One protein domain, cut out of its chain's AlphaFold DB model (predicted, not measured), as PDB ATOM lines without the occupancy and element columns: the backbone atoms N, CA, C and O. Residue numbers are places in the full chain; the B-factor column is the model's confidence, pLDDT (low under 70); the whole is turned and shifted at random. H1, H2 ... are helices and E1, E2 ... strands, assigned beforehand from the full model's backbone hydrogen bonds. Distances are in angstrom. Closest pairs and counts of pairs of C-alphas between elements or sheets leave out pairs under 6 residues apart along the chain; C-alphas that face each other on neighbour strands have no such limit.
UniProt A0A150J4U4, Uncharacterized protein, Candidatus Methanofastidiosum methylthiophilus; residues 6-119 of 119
ATOM      1  N   PRO A   6      40.406  -5.371  24.028       88.75
ATOM      2  CA  PRO A   6      40.964  -6.727  23.954       88.75
ATOM      3  C   PRO A   6      40.713  -7.594  25.195       88.75
ATOM      4  O   PRO A   6      40.393  -8.774  25.048       88.75
ATOM      5  N   GLU A   7      40.811  -7.035  26.405       88.69
ATOM      6  CA  GLU A   7      40.505  -7.758  27.653       88.69
ATOM      7  C   GLU A   7      39.046  -8.210  27.679       88.69
ATOM      8  O   GLU A   7      38.756  -9.382  27.926       88.69
ATOM      9  N   ILE A   8      38.125  -7.296  27.346       89.81
ATOM     10  CA  ILE A   8      36.691  -7.592  27.276       89.81
ATOM     11  C   ILE A   8      36.436  -8.693  26.242       89.81
ATOM     12  O   ILE A   8      35.676  -9.622  26.506       89.81
ATOM     13  N   LEU A   9      37.079  -8.624  25.071       90.69
ATOM     14  CA  LEU A   9      36.938  -9.644  24.035       90.69
ATOM     15  C   LEU A   9      37.421 -11.018  24.510       90.69
ATOM     16  O   LEU A   9      36.740 -12.015  24.279       90.69
ATOM     17  N   ASN A  10      38.582 -11.081  25.163       91.00
ATOM     18  CA  ASN A  10      39.120 -12.334  25.689       91.00
ATOM     19  C   ASN A  10      38.215 -12.922  26.774       91.00
ATOM     20  O   ASN A  10      37.955 -14.125  26.756       91.00
ATOM     21  N   ALA A  11      37.672 -12.089  27.662       90.94
ATOM     22  CA  ALA A  11      36.698 -12.526  28.656       90.94
ATOM     23  C   ALA A  11      35.411 -13.056  28.000       90.94
ATOM     24  O   ALA A  11      34.966 -14.150  28.338       90.94
ATOM     25  N   ILE A  12      34.858 -12.352  27.002       90.75
ATOM     26  CA  ILE A  12      33.686 -12.820  26.239       90.75
ATOM     27  C   ILE A  12      33.975 -14.169  25.568       90.75
ATOM     28  O   ILE A  12      33.136 -15.061  25.619       90.75
ATOM     29  N   LYS A  13      35.154 -14.342  24.956       91.25
ATOM     30  CA  LYS A  13      35.542 -15.609  24.317       91.25
ATOM     31  C   LYS A  13      35.587 -16.760  25.317       91.25
ATOM     32  O   LYS A  13      35.056 -17.817  25.004       91.25
ATOM     33  N   LYS A  14      36.180 -16.557  26.498       91.25
ATOM     34  CA  LYS A  14      36.216 -17.569  27.566       91.25
ATOM     35  C   LYS A  14      34.802 -17.942  28.020       91.25
ATOM     36  O   LYS A  14      34.475 -19.119  28.067       91.25
ATOM     37  N   VAL A  15      33.944 -16.946  28.254       91.62
ATOM     38  CA  VAL A  15      32.537 -17.180  28.625       91.62
ATOM     39  C   VAL A  15      31.799 -17.962  27.538       91.62
ATOM     40  O   VAL A  15      31.110 -18.916  27.855       91.62
ATOM     41  N   LEU A  16      31.972 -17.617  26.259       88.94
ATOM     42  CA  LEU A  16      31.321 -18.327  25.149       88.94
ATOM     43  C   LEU A  16      31.932 -19.708  24.842       88.94
ATOM     44  O   LEU A  16      31.340 -20.496  24.103       88.94
ATOM     45  N   GLN A  17      33.135 -19.993  25.349       89.44
ATOM     46  CA  GLN A  17      33.736 -21.327  25.304       89.44
ATOM     47  C   GLN A  17      33.139 -22.244  26.373       89.44
ATOM     48  O   GLN A  17      32.925 -23.417  26.080       89.44
ATOM     49  N   GLU A  18      32.872 -21.714  27.568       88.50
ATOM     50  CA  GLU A  18      32.206 -22.432  28.664       88.50
ATOM     51  C   GLU A  18      30.703 -22.594  28.374       88.50
ATOM     52  O   GLU A  18      30.166 -23.698  28.425       88.50
ATOM     53  N   ASP A  19      30.046 -21.508  27.968       85.75
ATOM     54  CA  ASP A  19      28.627 -21.448  27.640       85.75
ATOM     55  C   ASP A  19      28.425 -21.102  26.163       85.75
ATOM     56  O   ASP A  19      28.508 -19.948  25.741       85.75
ATOM     57  N   THR A  20      28.085 -22.105  25.356       85.81
ATOM     58  CA  THR A  20      27.940 -21.924  23.897       85.81
ATOM     59  C   THR A  20      26.867 -20.882  23.529       85.81
ATOM     60  O   THR A  20      26.938 -20.246  22.469       85.81
ATOM     61  N   VAL A  21      25.859 -20.704  24.394       90.06
ATOM     62  CA  VAL A  21      24.748 -19.764  24.210       90.06
ATOM     63  C   VAL A  21      24.477 -19.021  25.514       90.06
ATOM     64  O   VAL A  21      24.246 -19.635  26.547       90.06
ATOM     65  N   ILE A  22      24.431 -17.693  25.435       91.81
ATOM     66  CA  ILE A  22      24.034 -16.810  26.534       91.81
ATOM     67  C   ILE A  22      22.710 -16.149  26.169       91.81
ATOM     68  O   ILE A  22      22.592 -15.535  25.105       91.81
ATOM     69  N   HIS A  23      21.703 -16.255  27.033       88.81
ATOM     70  CA  HIS A  23      20.322 -15.906  26.685       88.81
ATOM     71  C   HIS A  23      19.941 -14.457  27.005       88.81
ATOM     72  O   HIS A  23      18.864 -13.998  26.601       88.81
ATOM     73  N   SER A  24      20.795 -13.728  27.728       90.31
ATOM     74  CA  SER A  24      20.527 -12.339  28.084       90.31
ATOM     75  C   SER A  24      21.781 -11.469  28.172       90.31
ATOM     76  O   SER A  24      22.903 -11.939  28.346       90.31
ATOM     77  N   GLN A  25      21.577 -10.151  28.095       88.12
ATOM     78  CA  GLN A  25      22.647  -9.178  28.317       88.12
ATOM     79  C   GLN A  25      23.191  -9.219  29.749       88.12
ATOM     80  O   GLN A  25      24.394  -9.042  29.929       88.12
ATOM     81  N   ASN A  26      22.310  -9.381  30.739       90.12
ATOM     82  CA  ASN A  26      22.692  -9.370  32.150       90.12
ATOM     83  C   ASN A  26      23.539 -10.598  32.475       90.12
ATOM     84  O   ASN A  26      24.595 -10.457  33.074       90.12
ATOM     85  N   GLU A  27      23.148 -11.761  31.956       91.19
ATOM     86  CA  GLU A  27      23.918 -12.995  32.104       91.19
ATOM     87  C   GLU A  27      25.328 -12.860  31.507       91.19
ATOM     88  O   GLU A  27      26.314 -13.183  32.168       91.19
ATOM     89  N   LEU A  28      25.453 -12.315  30.285       90.88
ATOM     90  CA  LEU A  28      26.772 -12.060  29.698       90.88
ATOM     91  C   LEU A  28      27.581 -11.086  30.561       90.88
ATOM     92  O   LEU A  28      28.778 -11.274  30.752       90.88
ATOM     93  N   PHE A  29      26.935 -10.031  31.057       92.56
ATOM     94  CA  PHE A  29      27.579  -9.022  31.887       92.56
ATOM     95  C   PHE A  29      28.116  -9.615  33.190       92.56
ATOM     96  O   PHE A  29      29.279  -9.381  33.505       92.56
ATOM     97  N   GLU A  30      27.323 -10.404  33.909       91.38
ATOM     98  CA  GLU A  30      27.729 -11.047  35.162       91.38
ATOM     99  C   GLU A  30      28.902 -12.007  34.944       91.38
ATOM    100  O   GLU A  30      29.921 -11.897  35.628       91.38
ATOM    101  N   LYS A  31      28.812 -12.884  33.934       91.44
ATOM    102  CA  LYS A  31      29.869 -13.859  33.617       91.44
ATOM    103  C   LYS A  31      31.173 -13.185  33.182       91.44
ATOM    104  O   LYS A  31      32.246 -13.540  33.666       91.44
ATOM    105  N   VAL A  32      31.093 -12.179  32.308       91.19
ATOM    106  CA  VAL A  32      32.272 -11.421  31.854       91.19
ATOM    107  C   VAL A  32      32.877 -10.611  32.994       91.19
ATOM    108  O   VAL A  32      34.095 -10.592  33.132       91.19
ATOM    109  N   THR A  33      32.050  -9.965  33.821       89.94
ATOM    110  CA  THR A  33      32.539  -9.191  34.969       89.94
ATOM    111  C   THR A  33      33.273 -10.105  35.938       89.94
ATOM    112  O   THR A  33      34.401  -9.786  36.288       89.94
ATOM    113  N   LYS A  34      32.702 -11.276  36.259       89.31
ATOM    114  CA  LYS A  34      33.342 -12.293  37.103       89.31
ATOM    115  C   LYS A  34      34.716 -12.712  36.560       89.31
ATOM    116  O   LYS A  34      35.695 -12.647  37.297       89.31
ATOM    117  N   LYS A  35      34.811 -13.045  35.264       87.88
ATOM    118  CA  LYS A  35      36.083 -13.415  34.609       87.88
ATOM    119  C   LYS A  35      37.117 -12.290  34.590       87.88
ATOM    120  O   LYS A  35      38.308 -12.567  34.658       87.88
ATOM    121  N   LEU A  36      36.686 -11.035  34.457       87.06
ATOM    122  CA  LEU A  36      37.595  -9.890  34.502       87.06
ATOM    123  C   LEU A  36      38.112  -9.656  35.927       87.06
ATOM    124  O   LEU A  36      39.316  -9.499  36.096       87.06
ATOM    125  N   SER A  37      37.237  -9.731  36.937       83.50
ATOM    126  CA  SER A  37      37.609  -9.573  38.352       83.50
ATOM    127  C   SER A  37      38.540 -10.662  38.894       83.50
ATOM    128  O   SER A  37      39.219 -10.425  39.884       83.50
ATOM    129  N   GLU A  38      38.606 -11.837  38.257       79.12
ATOM    130  CA  GLU A  38      39.581 -12.889  38.595       79.12
ATOM    131  C   GLU A  38      41.025 -12.508  38.232       79.12
ATOM    132  O   GLU A  38      41.961 -13.047  38.815       79.12
ATOM    133  N   THR A  39      41.214 -11.621  37.249       71.12
ATOM    134  CA  THR A  39      42.548 -11.189  36.795       71.12
ATOM    135  C   THR A  39      42.912  -9.823  37.373       71.12
ATOM    136  O   THR A  39      44.014  -9.665  37.877       71.12
ATOM    137  N   ASP A  40      41.982  -8.862  37.345       72.62
ATOM    138  CA  ASP A  40      42.193  -7.492  37.819       72.62
ATOM    139  C   ASP A  40      40.863  -6.842  38.258       72.62
ATOM    140  O   ASP A  40      39.801  -7.105  37.687       72.62
ATOM    141  N   GLU A  41      40.890  -5.901  39.213       69.19
ATOM    142  CA  GLU A  41      39.707  -5.094  39.564       69.19
ATOM    143  C   GLU A  41      39.392  -4.051  38.477       69.19
ATOM    144  O   GLU A  41      39.749  -2.859  38.523       69.19
ATOM    145  N   VAL A  42      38.690  -4.524  37.450       77.25
ATOM    146  CA  VAL A  42      38.373  -3.744  36.264       77.25
ATOM    147  C   VAL A  42      36.872  -3.534  36.122       77.25
ATOM    148  O   VAL A  42      36.074  -4.467  36.143       77.25
ATOM    149  N   ARG A  43      36.470  -2.275  35.923       80.62
ATOM    150  CA  ARG A  43      35.062  -1.914  35.715       80.62
ATOM    151  C   ARG A  43      34.723  -1.854  34.227       80.62
ATOM    152  O   ARG A  43      35.386  -1.157  33.453       80.62
ATOM    153  N   VAL A  44      33.636  -2.520  33.847       85.88
ATOM    154  CA  VAL A  44      33.038  -2.485  32.506       85.88
ATOM    155  C   VAL A  44      31.521  -2.316  32.627       85.88
ATOM    156  O   VAL A  44      30.938  -2.704  33.631       85.88
ATOM    157  N   SER A  45      30.866  -1.703  31.638       88.19
ATOM    158  CA  SER A  45      29.400  -1.608  31.583       88.19
ATOM    159  C   SER A  45      28.815  -2.656  30.635       88.19
ATOM    160  O   SER A  45      29.433  -3.007  29.627       88.19
ATOM    161  N   ALA A  46      27.586  -3.108  30.904       88.25
ATOM    162  CA  ALA A  46      26.873  -4.049  30.036       88.25
ATOM    163  C   ALA A  46      26.764  -3.544  28.585       88.25
ATOM    164  O   ALA A  46      26.920  -4.311  27.632       88.25
ATOM    165  N   GLU A  47      26.561  -2.237  28.404       87.94
ATOM    166  CA  GLU A  47      26.569  -1.616  27.083       87.94
ATOM    167  C   GLU A  47      27.912  -1.827  26.378       87.94
ATOM    168  O   GLU A  47      27.936  -2.298  25.243       87.94
ATOM    169  N   ARG A  48      29.033  -1.544  27.050       88.31
ATOM    170  CA  ARG A  48      30.363  -1.663  26.444       88.31
ATOM    171  C   ARG A  48      30.685  -3.105  26.052       88.31
ATOM    172  O   ARG A  48      31.177  -3.314  24.947       88.31
ATOM    173  N   ILE A  49      30.317  -4.087  26.880       89.69
ATOM    174  CA  ILE A  49      30.432  -5.519  26.542       89.69
ATOM    175  C   ILE A  49      29.656  -5.831  25.259       89.69
ATOM    176  O   ILE A  49      30.200  -6.440  24.340       89.69
ATOM    177  N   ARG A  50      28.404  -5.365  25.154       89.12
ATOM    178  CA  ARG A  50      27.577  -5.559  23.955       89.12
ATOM    179  C   ARG A  50      28.225  -4.959  22.706       89.12
ATOM    180  O   ARG A  50      28.223  -5.593  21.648       89.12
ATOM    181  N   ARG A  51      28.761  -3.737  22.818       88.81
ATOM    182  CA  ARG A  51      29.432  -3.045  21.706       88.81
ATOM    183  C   ARG A  51      30.661  -3.824  21.244       88.81
ATOM    184  O   ARG A  51      30.796  -4.070  20.049       88.81
ATOM    185  N   VAL A  52      31.513  -4.246  22.181       89.88
ATOM    186  CA  VAL A  52      32.722  -5.038  21.903       89.88
ATOM    187  C   VAL A  52      32.352  -6.369  21.251       89.88
ATOM    188  O   VAL A  52      32.876  -6.674  20.184       89.88
ATOM    189  N   ALA A  53      31.382  -7.108  21.800       88.75
ATOM    190  CA  ALA A  53      30.921  -8.372  21.224       88.75
ATOM    191  C   ALA A  53      30.569  -8.218  19.733       88.75
ATOM    192  O   ALA A  53      31.106  -8.924  18.881       88.75
ATOM    193  N   LYS A  54      29.733  -7.230  19.390       87.00
ATOM    194  CA  LYS A  54      29.332  -6.990  17.997       87.00
ATOM    195  C   LYS A  54      30.483  -6.470  17.126       87.00
ATOM    196  O   LYS A  54      30.587  -6.878  15.974       87.00
ATOM    197  N   LYS A  55      31.338  -5.587  17.660       86.62
ATOM    198  CA  LYS A  55      32.495  -5.001  16.955       86.62
ATOM    199  C   LYS A  55      33.493  -6.068  16.503       86.62
ATOM    200  O   LYS A  55      34.004  -5.970  15.396       86.62
ATOM    201  N   TYR A  56      33.729  -7.086  17.329       86.94
ATOM    202  CA  TYR A  56      34.656  -8.182  17.031       86.94
ATOM    203  C   TYR A  56      33.978  -9.419  16.418       86.94
ATOM    204  O   TYR A  56      34.592 -10.477  16.338       86.94
ATOM    205  N   GLY A  57      32.725  -9.293  15.965       84.25
ATOM    206  CA  GLY A  57      32.067 -10.319  15.153       84.25
ATOM    207  C   GLY A  57      31.365 -11.441  15.920       84.25
ATOM    208  O   GLY A  57      30.964 -12.419  15.296       84.25
ATOM    209  N   VAL A  58      31.149 -11.311  17.234       87.19
ATOM    210  CA  VAL A  58      30.328 -12.273  17.991       87.19
ATOM    211  C   VAL A  58      28.907 -12.280  17.428       87.19
ATOM    212  O   VAL A  58      28.312 -11.225  17.164       87.19
ATOM    213  N   ARG A  59      28.333 -13.474  17.247       86.81
ATOM    214  CA  ARG A  59      26.975 -13.623  16.725       86.81
ATOM    215  C   ARG A  59      25.969 -13.210  17.800       86.81
ATOM    216  O   ARG A  59      25.723 -13.933  18.761       86.81
ATOM    217  N   VAL A  60      25.373 -12.030  17.619       88.25
ATOM    218  CA  VAL A  60      24.327 -11.494  18.505       88.25
ATOM    219  C   VAL A  60      22.976 -11.560  17.806       88.25
ATOM    220  O   VAL A  60      22.751 -10.854  16.820       88.25
ATOM    221  N   GLN A  61      22.074 -12.377  18.338       87.81
ATOM    222  CA  GLN A  61      20.677 -12.438  17.926       87.81
ATOM    223  C   GLN A  61      19.856 -11.505  18.816       87.81
ATOM    224  O   GLN A  61      19.911 -11.585  20.044       87.81
ATOM    225  N   VAL A  62      19.103 -10.594  18.201       88.44
ATOM    226  CA  VAL A  62      18.302  -9.600  18.922       88.44
ATOM    227  C   VAL A  62      16.829  -9.895  18.702       88.44
ATOM    228  O   VAL A  62      16.330  -9.801  17.586       88.44
ATOM    229  N   HIS A  63      16.119 -10.216  19.778       88.50
ATOM    230  CA  HIS A  63      14.665 -10.286  19.755       88.50
ATOM    231  C   HIS A  63      14.104  -8.904  20.055       88.50
ATOM    232  O   HIS A  63      14.324  -8.339  21.131       88.50
ATOM    233  N   SER A  64      13.385  -8.353  19.084       87.25
ATOM    234  CA  SER A  64      12.727  -7.057  19.188       87.25
ATOM    235  C   SER A  64      11.269  -7.199  19.623       87.25
ATOM    236  O   SER A  64      10.578  -8.113  19.173       87.25
ATOM    237  N   ARG A  65      10.773  -6.258  20.428       86.50
ATOM    238  CA  ARG A  65       9.358  -6.137  20.820       86.50
ATOM    239  C   ARG A  65       8.728  -4.896  20.194       86.50
ATOM    240  O   ARG A  65       9.452  -3.952  19.880       86.50
ATOM    241  N   LYS A  66       7.398  -4.869  20.043       86.44
ATOM    242  CA  LYS A  66       6.673  -3.629  19.704       86.44
ATOM    243  C   LYS A  66       6.944  -2.591  20.796       86.44
ATOM    244  O   LYS A  66       6.860  -2.915  21.980       86.44
ATOM    245  N   GLY A  67       7.337  -1.384  20.408       82.81
ATOM    246  CA  GLY A  67       7.801  -0.375  21.352       82.81
ATOM    247  C   GLY A  67       8.157   0.940  20.674       82.81
ATOM    248  O   GLY A  67       7.733   1.215  19.556       82.81
ATOM    249  N   ARG A  68       8.946   1.765  21.365       80.06
ATOM    250  CA  ARG A  68       9.415   3.034  20.803       80.06
ATOM    251  C   ARG A  68      10.443   2.776  19.715       80.06
ATOM    252  O   ARG A  68      11.328   1.930  19.861       80.06
ATOM    253  N   GLU A  69      10.334   3.537  18.643       80.06
ATOM    254  CA  GLU A  69      11.307   3.480  17.574       80.06
ATOM    255  C   GLU A  69      12.663   4.008  18.055       80.06
ATOM    256  O   GLU A  69      12.753   5.044  18.718       80.06
ATOM    257  N   ILE A  70      13.727   3.280  17.727       82.62
ATOM    258  CA  ILE A  70      15.093   3.707  18.014       82.62
ATOM    259  C   ILE A  70      15.642   4.519  16.838       82.62
ATOM    260  O   ILE A  70      15.508   4.135  15.677       82.62
ATOM    261  N   LYS A  71      16.260   5.662  17.144       79.31
ATOM    262  CA  LYS A  71      16.978   6.493  16.159       79.31
ATOM    263  C   LYS A  71      18.444   6.074  16.029       79.31
ATOM    264  O   LYS A  71      19.029   6.127  14.952       79.31
ATOM    265  N   THR A  72      19.014   5.601  17.134       85.06
ATOM    266  CA  THR A  72      20.437   5.291  17.264       85.06
ATOM    267  C   THR A  72      20.658   3.794  17.436       85.06
ATOM    268  O   THR A  72      19.901   3.102  18.121       85.06
ATOM    269  N   CYS A  73      21.731   3.283  16.839       83.56
ATOM    270  CA  CYS A  73      22.117   1.890  16.956       83.56
ATOM    271  C   CYS A  73      22.618   1.557  18.379       83.56
ATOM    272  O   CYS A  73      23.591   2.164  18.834       83.56
ATOM    273  N   PRO A  74      22.072   0.521  19.043       82.19
ATOM    274  CA  PRO A  74      22.476   0.123  20.397       82.19
ATOM    275  C   PRO A  74      23.881  -0.505  20.483       82.19
ATOM    276  O   PRO A  74      24.352  -0.790  21.582       82.19
ATOM    277  N   PHE A  75      24.540  -0.762  19.347       83.50
ATOM    278  CA  PHE A  75      25.866  -1.388  19.287       83.50
ATOM    279  C   PHE A  75      26.981  -0.404  18.950       83.50
ATOM    280  O   PHE A  75      28.048  -0.460  19.548       83.50
ATOM    281  N   CYS A  76      26.771   0.482  17.978       81.56
ATOM    282  CA  CYS A  76      27.815   1.413  17.546       81.56
ATOM    283  C   CYS A  76      27.493   2.877  17.844       81.56
ATOM    284  O   CYS A  76      28.335   3.725  17.579       81.56
ATOM    285  N   GLY A  77      26.296   3.190  18.352       81.38
ATOM    286  CA  GLY A  77      25.898   4.568  18.645       81.38
ATOM    287  C   GLY A  77      25.704   5.451  17.406       81.38
ATOM    288  O   GLY A  77      25.497   6.647  17.553       81.38
ATOM    289  N   LYS A  78      25.774   4.887  16.193       86.12
ATOM    290  CA  LYS A  78      25.545   5.614  14.933       86.12
ATOM    291  C   LYS A  78      24.061   5.639  14.582       86.12
ATOM    292  O   LYS A  78      23.298   4.794  15.056       86.12
ATOM    293  N   GLU A  79      23.673   6.574  13.726       85.94
ATOM    294  CA  GLU A  79      22.311   6.668  13.208       85.94
ATOM    295  C   GLU A  79      21.937   5.452  12.353       85.94
ATOM    296  O   GLU A  79      22.787   4.803  11.728       85.94
ATOM    297  N   LEU A  80      20.652   5.112  12.386       87.50
ATOM    298  CA  LEU A  80      20.073   4.055  11.571       87.50
ATOM    299  C   LEU A  80      19.506   4.650  10.282       87.50
ATOM    300  O   LEU A  80      18.950   5.742  10.300       87.50
ATOM    301  N   GLN A  81      19.638   3.918   9.180       86.44
ATOM    302  CA  GLN A  81      19.046   4.280   7.897       86.44
ATOM    303  C   GLN A  81      17.775   3.483   7.661       86.44
ATOM    304  O   GLN A  81      17.708   2.310   8.020       86.44
ATOM    305  N   ASP A  82      16.795   4.112   7.036       87.56
ATOM    306  CA  ASP A  82      15.523   3.475   6.744       87.56
ATOM    307  C   ASP A  82      15.675   2.449   5.615       87.56
ATOM    308  O   ASP A  82      16.336   2.682   4.602       87.56
ATOM    309  N   ILE A  83      15.064   1.285   5.815       86.75
ATOM    310  CA  ILE A  83      14.928   0.241   4.809       86.75
ATOM    311  C   ILE A  83      13.587   0.472   4.131       86.75
ATOM    312  O   ILE A  83      12.532   0.320   4.755       86.75
ATOM    313  N   LEU A  84      13.641   0.836   2.857       86.00
ATOM    314  CA  LEU A  84      12.472   0.988   2.008       86.00
ATOM    315  C   LEU A  84      12.219  -0.329   1.277       86.00
ATOM    316  O   LEU A  84      13.137  -0.915   0.706       86.00
ATOM    317  N   SER A  85      10.974  -0.787   1.302       84.00
ATOM    318  CA  SER A  85      10.479  -1.829   0.410       84.00
ATOM    319  C   SER A  85       9.671  -1.173  -0.690       84.00
ATOM    320  O   SER A  85       8.890  -0.261  -0.420       84.00
ATOM    321  N   GLN A  86       9.851  -1.645  -1.916       86.19
ATOM    322  CA  GLN A  86       9.070  -1.199  -3.055       86.19
ATOM    323  C   GLN A  86       7.985  -2.234  -3.346       86.19
ATOM    324  O   GLN A  86       8.281  -3.415  -3.524       86.19
ATOM    325  N   ASP A  87       6.731  -1.793  -3.364       82.44
ATOM    326  CA  ASP A  87       5.607  -2.649  -3.735       82.44
ATOM    327  C   ASP A  87       5.597  -2.910  -5.249       82.44
ATOM    328  O   ASP A  87       6.227  -2.191  -6.030       82.44
ATOM    329  N   LEU A  88       4.785  -3.880  -5.685       84.31
ATOM    330  CA  LEU A  88       4.576  -4.211  -7.105       84.31
ATOM    331  C   LEU A  88       4.134  -3.005  -7.960       84.31
ATOM    332  O   LEU A  88       4.305  -3.009  -9.173       84.31
ATOM    333  N   PHE A  89       3.591  -1.963  -7.325       83.81
ATOM    334  CA  PHE A  89       3.116  -0.732  -7.963       83.81
ATOM    335  C   PHE A  89       4.105   0.443  -7.853       83.81
ATOM    336  O   PHE A  89       3.733   1.586  -8.104       83.81
ATOM    337  N   GLY A  90       5.347   0.200  -7.421       81.56
ATOM    338  CA  GLY A  90       6.394   1.225  -7.342       81.56
ATOM    339  C   GLY A  90       6.308   2.177  -6.144       81.56
ATOM    340  O   GLY A  90       7.075   3.134  -6.064       81.56
ATOM    341  N   ARG A  91       5.409   1.925  -5.188       83.38
ATOM    342  CA  ARG A  91       5.317   2.704  -3.946       83.38
ATOM    343  C   ARG A  91       6.397   2.252  -2.967       83.38
ATOM    344  O   ARG A  91       6.559   1.056  -2.748       83.38
ATOM    345  N   SER A  92       7.127   3.208  -2.397       85.12
ATOM    346  CA  SER A  92       8.149   2.945  -1.380       85.12
ATOM    347  C   SER A  92       7.547   3.049   0.020       85.12
ATOM    348  O   SER A  92       7.027   4.101   0.386       85.12
ATOM    349  N   THR A  93       7.655   1.982   0.809       82.75
ATOM    350  CA  THR A  93       7.198   1.929   2.205       82.75
ATOM    351  C   THR A  93       8.362   1.582   3.126       82.75
ATOM    352  O   THR A  93       9.109   0.639   2.866       82.75
ATOM    353  N   THR A  94       8.518   2.310   4.233       85.19
ATOM    354  CA  THR A  94       9.553   2.004   5.227       85.19
ATOM    355  C   THR A  94       9.188   0.757   6.024       85.19
ATOM    356  O   THR A  94       8.247   0.760   6.816       85.19
ATOM    357  N   ILE A  95       9.960  -0.313   5.844       85.19
ATOM    358  CA  ILE A  95       9.751  -1.602   6.521       85.19
ATOM    359  C   ILE A  95      10.603  -1.750   7.789       85.19
ATOM    360  O   ILE A  95      10.261  -2.514   8.699       85.19
ATOM    361  N   GLY A  96      11.700  -1.001   7.897       86.88
ATOM    362  CA  GLY A  96      12.607  -1.108   9.034       86.88
ATOM    363  C   GLY A  96      13.768  -0.134   8.986       86.88
ATOM    364  O   GLY A  96      13.765   0.823   8.222       86.88
ATOM    365  N   LYS A  97      14.761  -0.395   9.833       88.00
ATOM    366  CA  LYS A  97      15.958   0.416  10.025       88.00
ATOM    367  C   LYS A  97      17.204  -0.465  10.049       88.00
ATOM    368  O   LYS A  97      17.241  -1.461  10.769       88.00
ATOM    369  N   LEU A  98      18.232  -0.071   9.303       86.75
ATOM    370  CA  LEU A  98      19.523  -0.742   9.167       86.75
ATOM    371  C   LEU A  98      20.660   0.172   9.629       86.75
ATOM    372  O   LEU A  98      20.790   1.321   9.211       86.75
ATOM    373  N   CYS A  99      21.575  -0.367  10.427       86.75
ATOM    374  CA  CYS A  99      22.856   0.274  10.686       86.75
ATOM    375  C   CYS A  99      23.902  -0.149   9.646       86.75
ATOM    376  O   CYS A  99      24.366  -1.288   9.682       86.75
ATOM    377  N   LYS A 100      24.386   0.779   8.809       83.06
ATOM    378  CA  LYS A 100      25.469   0.503   7.840       83.06
ATOM    379  C   LYS A 100      26.787   0.045   8.478       83.06
ATOM    380  O   LYS A 100      27.566  -0.653   7.843       83.06
ATOM    381  N   ASN A 101      27.039   0.407   9.738       82.38
ATOM    382  CA  ASN A 101      28.313   0.125  10.400       82.38
ATOM    383  C   ASN A 101      28.392  -1.276  11.020       82.38
ATOM    384  O   ASN A 101      29.422  -1.927  10.929       82.38
ATOM    385  N   CYS A 102      27.330  -1.729  11.689       79.81
ATOM    386  CA  CYS A 102      27.318  -3.030  12.372       79.81
ATOM    387  C   CYS A 102      26.302  -4.022  11.788       79.81
ATOM    388  O   CYS A 102      26.103  -5.094  12.367       79.81
ATOM    389  N   LYS A 103      25.652  -3.657  10.671       82.12
ATOM    390  CA  LYS A 103      24.609  -4.445   9.994       82.12
ATOM    391  C   LYS A 103      23.509  -4.899  10.957       82.12
ATOM    392  O   LYS A 103      23.073  -6.044  10.949       82.12
ATOM    393  N   PHE A 104      23.153  -4.022  11.892       84.12
ATOM    394  CA  PHE A 104      22.054  -4.262  12.814       84.12
ATOM    395  C   PHE A 104      20.753  -3.823  12.155       84.12
ATOM    396  O   PHE A 104      20.665  -2.679  11.712       84.12
ATOM    397  N   GLU A 105      19.771  -4.712  12.137       85.44
ATOM    398  CA  GLU A 105      18.462  -4.485  11.539       85.44
ATOM    399  C   GLU A 105      17.379  -4.543  12.608       85.44
ATOM    400  O   GLU A 105      17.421  -5.372  13.524       85.44
ATOM    401  N   ILE A 106      16.401  -3.654  12.492       86.19
ATOM    402  CA  ILE A 106      15.216  -3.651  13.339       86.19
ATOM    403  C   ILE A 106      13.994  -3.235  12.525       86.19
ATOM    404  O   ILE A 106      14.075  -2.356  11.673       86.19
ATOM    405  N   GLY A 107      12.848  -3.863  12.786       84.88
ATOM    406  CA  GLY A 107      11.589  -3.454  12.163       84.88
ATOM    407  C   GLY A 107      11.108  -2.090  12.667       84.88
ATOM    408  O   GLY A 107      11.429  -1.684  13.789       84.88
ATOM    409  N   LEU A 108      10.291  -1.413  11.858       83.81
ATOM    410  CA  LEU A 108       9.661  -0.143  12.227       83.81
ATOM    411  C   LEU A 108       8.838  -0.291  13.526       83.81
ATOM    412  O   LEU A 108       8.170  -1.310  13.735       83.81
ATOM    413  N   GLY A 109       8.901   0.702  14.420       82.69
ATOM    414  CA  GLY A 109       8.130   0.704  15.676       82.69
ATOM    415  C   GLY A 109       8.485  -0.427  16.653       82.69
ATOM    416  O   GLY A 109       7.656  -0.854  17.466       82.69
ATOM    417  N   ARG A 110       9.702  -0.972  16.561       84.62
ATOM    418  CA  ARG A 110      10.197  -2.008  17.472       84.62
ATOM    419  C   ARG A 110      11.429  -1.546  18.239       84.62
ATOM    420  O   ARG A 110      12.219  -0.736  17.763       84.62
ATOM    421  N   SER A 111      11.606  -2.109  19.431       84.94
ATOM    422  CA  SER A 111      12.778  -1.891  20.283       84.94
ATOM    423  C   SER A 111      13.434  -3.231  20.635       84.94
ATOM    424  O   SER A 111      12.723  -4.226  20.809       84.94
ATOM    425  N   PRO A 112      14.766  -3.294  20.796       85.25
ATOM    426  CA  PRO A 112      15.438  -4.490  21.298       85.25
ATOM    427  C   PRO A 112      14.926  -4.872  22.693       85.25
ATOM    428  O   PRO A 112      14.851  -4.020  23.577       85.25
ATOM    429  N   ALA A 113      14.587  -6.143  22.899       85.19
ATOM    430  CA  ALA A 113      14.101  -6.658  24.180       85.19
ATOM    431  C   ALA A 113      15.067  -7.673  24.793       85.19
ATOM    432  O   ALA A 113      15.444  -7.545  25.955       85.19
ATOM    433  N   ARG A 114      15.494  -8.665  24.006       86.50
ATOM    434  CA  ARG A 114      16.404  -9.722  24.458       86.50
ATOM    435  C   ARG A 114      17.574  -9.857  23.491       86.50
ATOM    436  O   ARG A 114      17.389  -9.807  22.277       86.50
ATOM    437  N   TYR A 115      18.762 -10.034  24.056       88.19
ATOM    438  CA  TYR A 115      20.009 -10.255  23.333       88.19
ATOM    439  C   TYR A 115      20.493 -11.660  23.651       88.19
ATOM    440  O   TYR A 115      20.680 -11.978  24.822       88.19
ATOM    441  N   ILE A 116      20.673 -12.474  22.618       88.62
ATOM    442  CA  ILE A 116      21.224 -13.820  22.722       88.62
ATOM    443  C   ILE A 116      22.592 -13.804  22.049       88.62
ATOM    444  O   ILE A 116      22.703 -13.433  20.878       88.62
ATOM    445  N   PHE A 117      23.626 -14.186  22.787       89.12
ATOM    446  CA  PHE A 117      24.998 -14.253  22.294       89.12
ATOM    447  C   PHE A 117      25.355 -15.708  22.032       89.12
ATOM    448  O   PHE A 117      25.037 -16.580  22.837       89.12
ATOM    449  N   ARG A 118      25.986 -15.967  20.890       87.81
ATOM    450  CA  ARG A 118      26.454 -17.298  20.503       87.81
ATOM    451  C   ARG A 118      27.910 -17.225  20.069       87.81
ATOM    452  O   ARG A 118      28.347 -16.177  19.578       87.81
ATOM    453  N   ARG A 119      28.616 -18.337  20.270       81.56
ATOM    454  CA  ARG A 119      29.967 -18.560  19.750       81.56
ATOM    455  C   ARG A 119      30.023 -18.431  18.225       81.56
ATOM    456  O   ARG A 119      29.016 -18.759  17.553       81.56
TER     457      ARG A 119
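Overview. This is residues 6 to 119 of the 119 residues of an uncharacterized protein of Candidatus Methanofastidiosum methylthiophilus (UniProt A0A150J4U4). What is the shape? It is a rod with three crossed helices, H1, H2 and H3, clustered at one end, the two-stranded antiparallel ribbon of E1 and E5 in between, and the antiparallel sheet E2 - E3 - E4 towards the other end, where the hairpin of E2 and E3 reaches to the tip. What is printed? The printed part has 114 residues with three named helices, then five named strands, in the order H1 H2 H3 E1 E2 E3 E4 E5; the class is mixed. It is only just loose, close to compact, with a radius of gyration of the C-alphas of 16.4 A and spans of 60 by 23 by 23 A.

Arrangement. How is the largest sheet built? E2, residues 81 to 86, E3, residues 92 to 99, and E4, residues 104 to 107, form a meander, each strand the antiparallel neighbour of the one before. N 83 and O 96, and N 97 and O 106, are each 2.8 A apart, within hydrogen-bond range. What pairs beyond it? E1, residues 59 to 66, and E5, residues 110 to 118, are antiparallel neighbours, with N 63 and O 114 at 2.8 A. How do the helices stand? H1, residues 6 to 18, touches H2, residues 25 to 37, at a steep tilt of 68 degrees, only just short of about perpendicular; the closest C-alphas, of Ala 11 and Val 32, are 5.6 A apart. H3, residues 46 to 55, touches residues 25 to 29 of H2 alone, about perpendicular at 87 degrees, with the closest C-alphas, of Phe 29 and Ala 46, 5.4 A apart. In H1, H2 and H3 every O i to N i+4 pair is within hydrogen-bond range.

Along the chain. Where are the anchors? C-alpha 6 begins H1 at (40.964, -6.727, 23.954), and C-alpha 118 ends E5 at (26.454, -17.298, 20.503). Which elements are long? From first to last C-alpha, E1 measures 22.8 A, E5 22.5 A and H1 18.6 A.

Size, cuts and confidence. How far does it reach? The two C-alphas farthest apart, of Asp 40 and Phe 89, are 60.6 A apart. Is anything broken or unsure? The printed part has no cut, the link from E1 to E2 is long, and residue 41 alone has a pLDDT under 70.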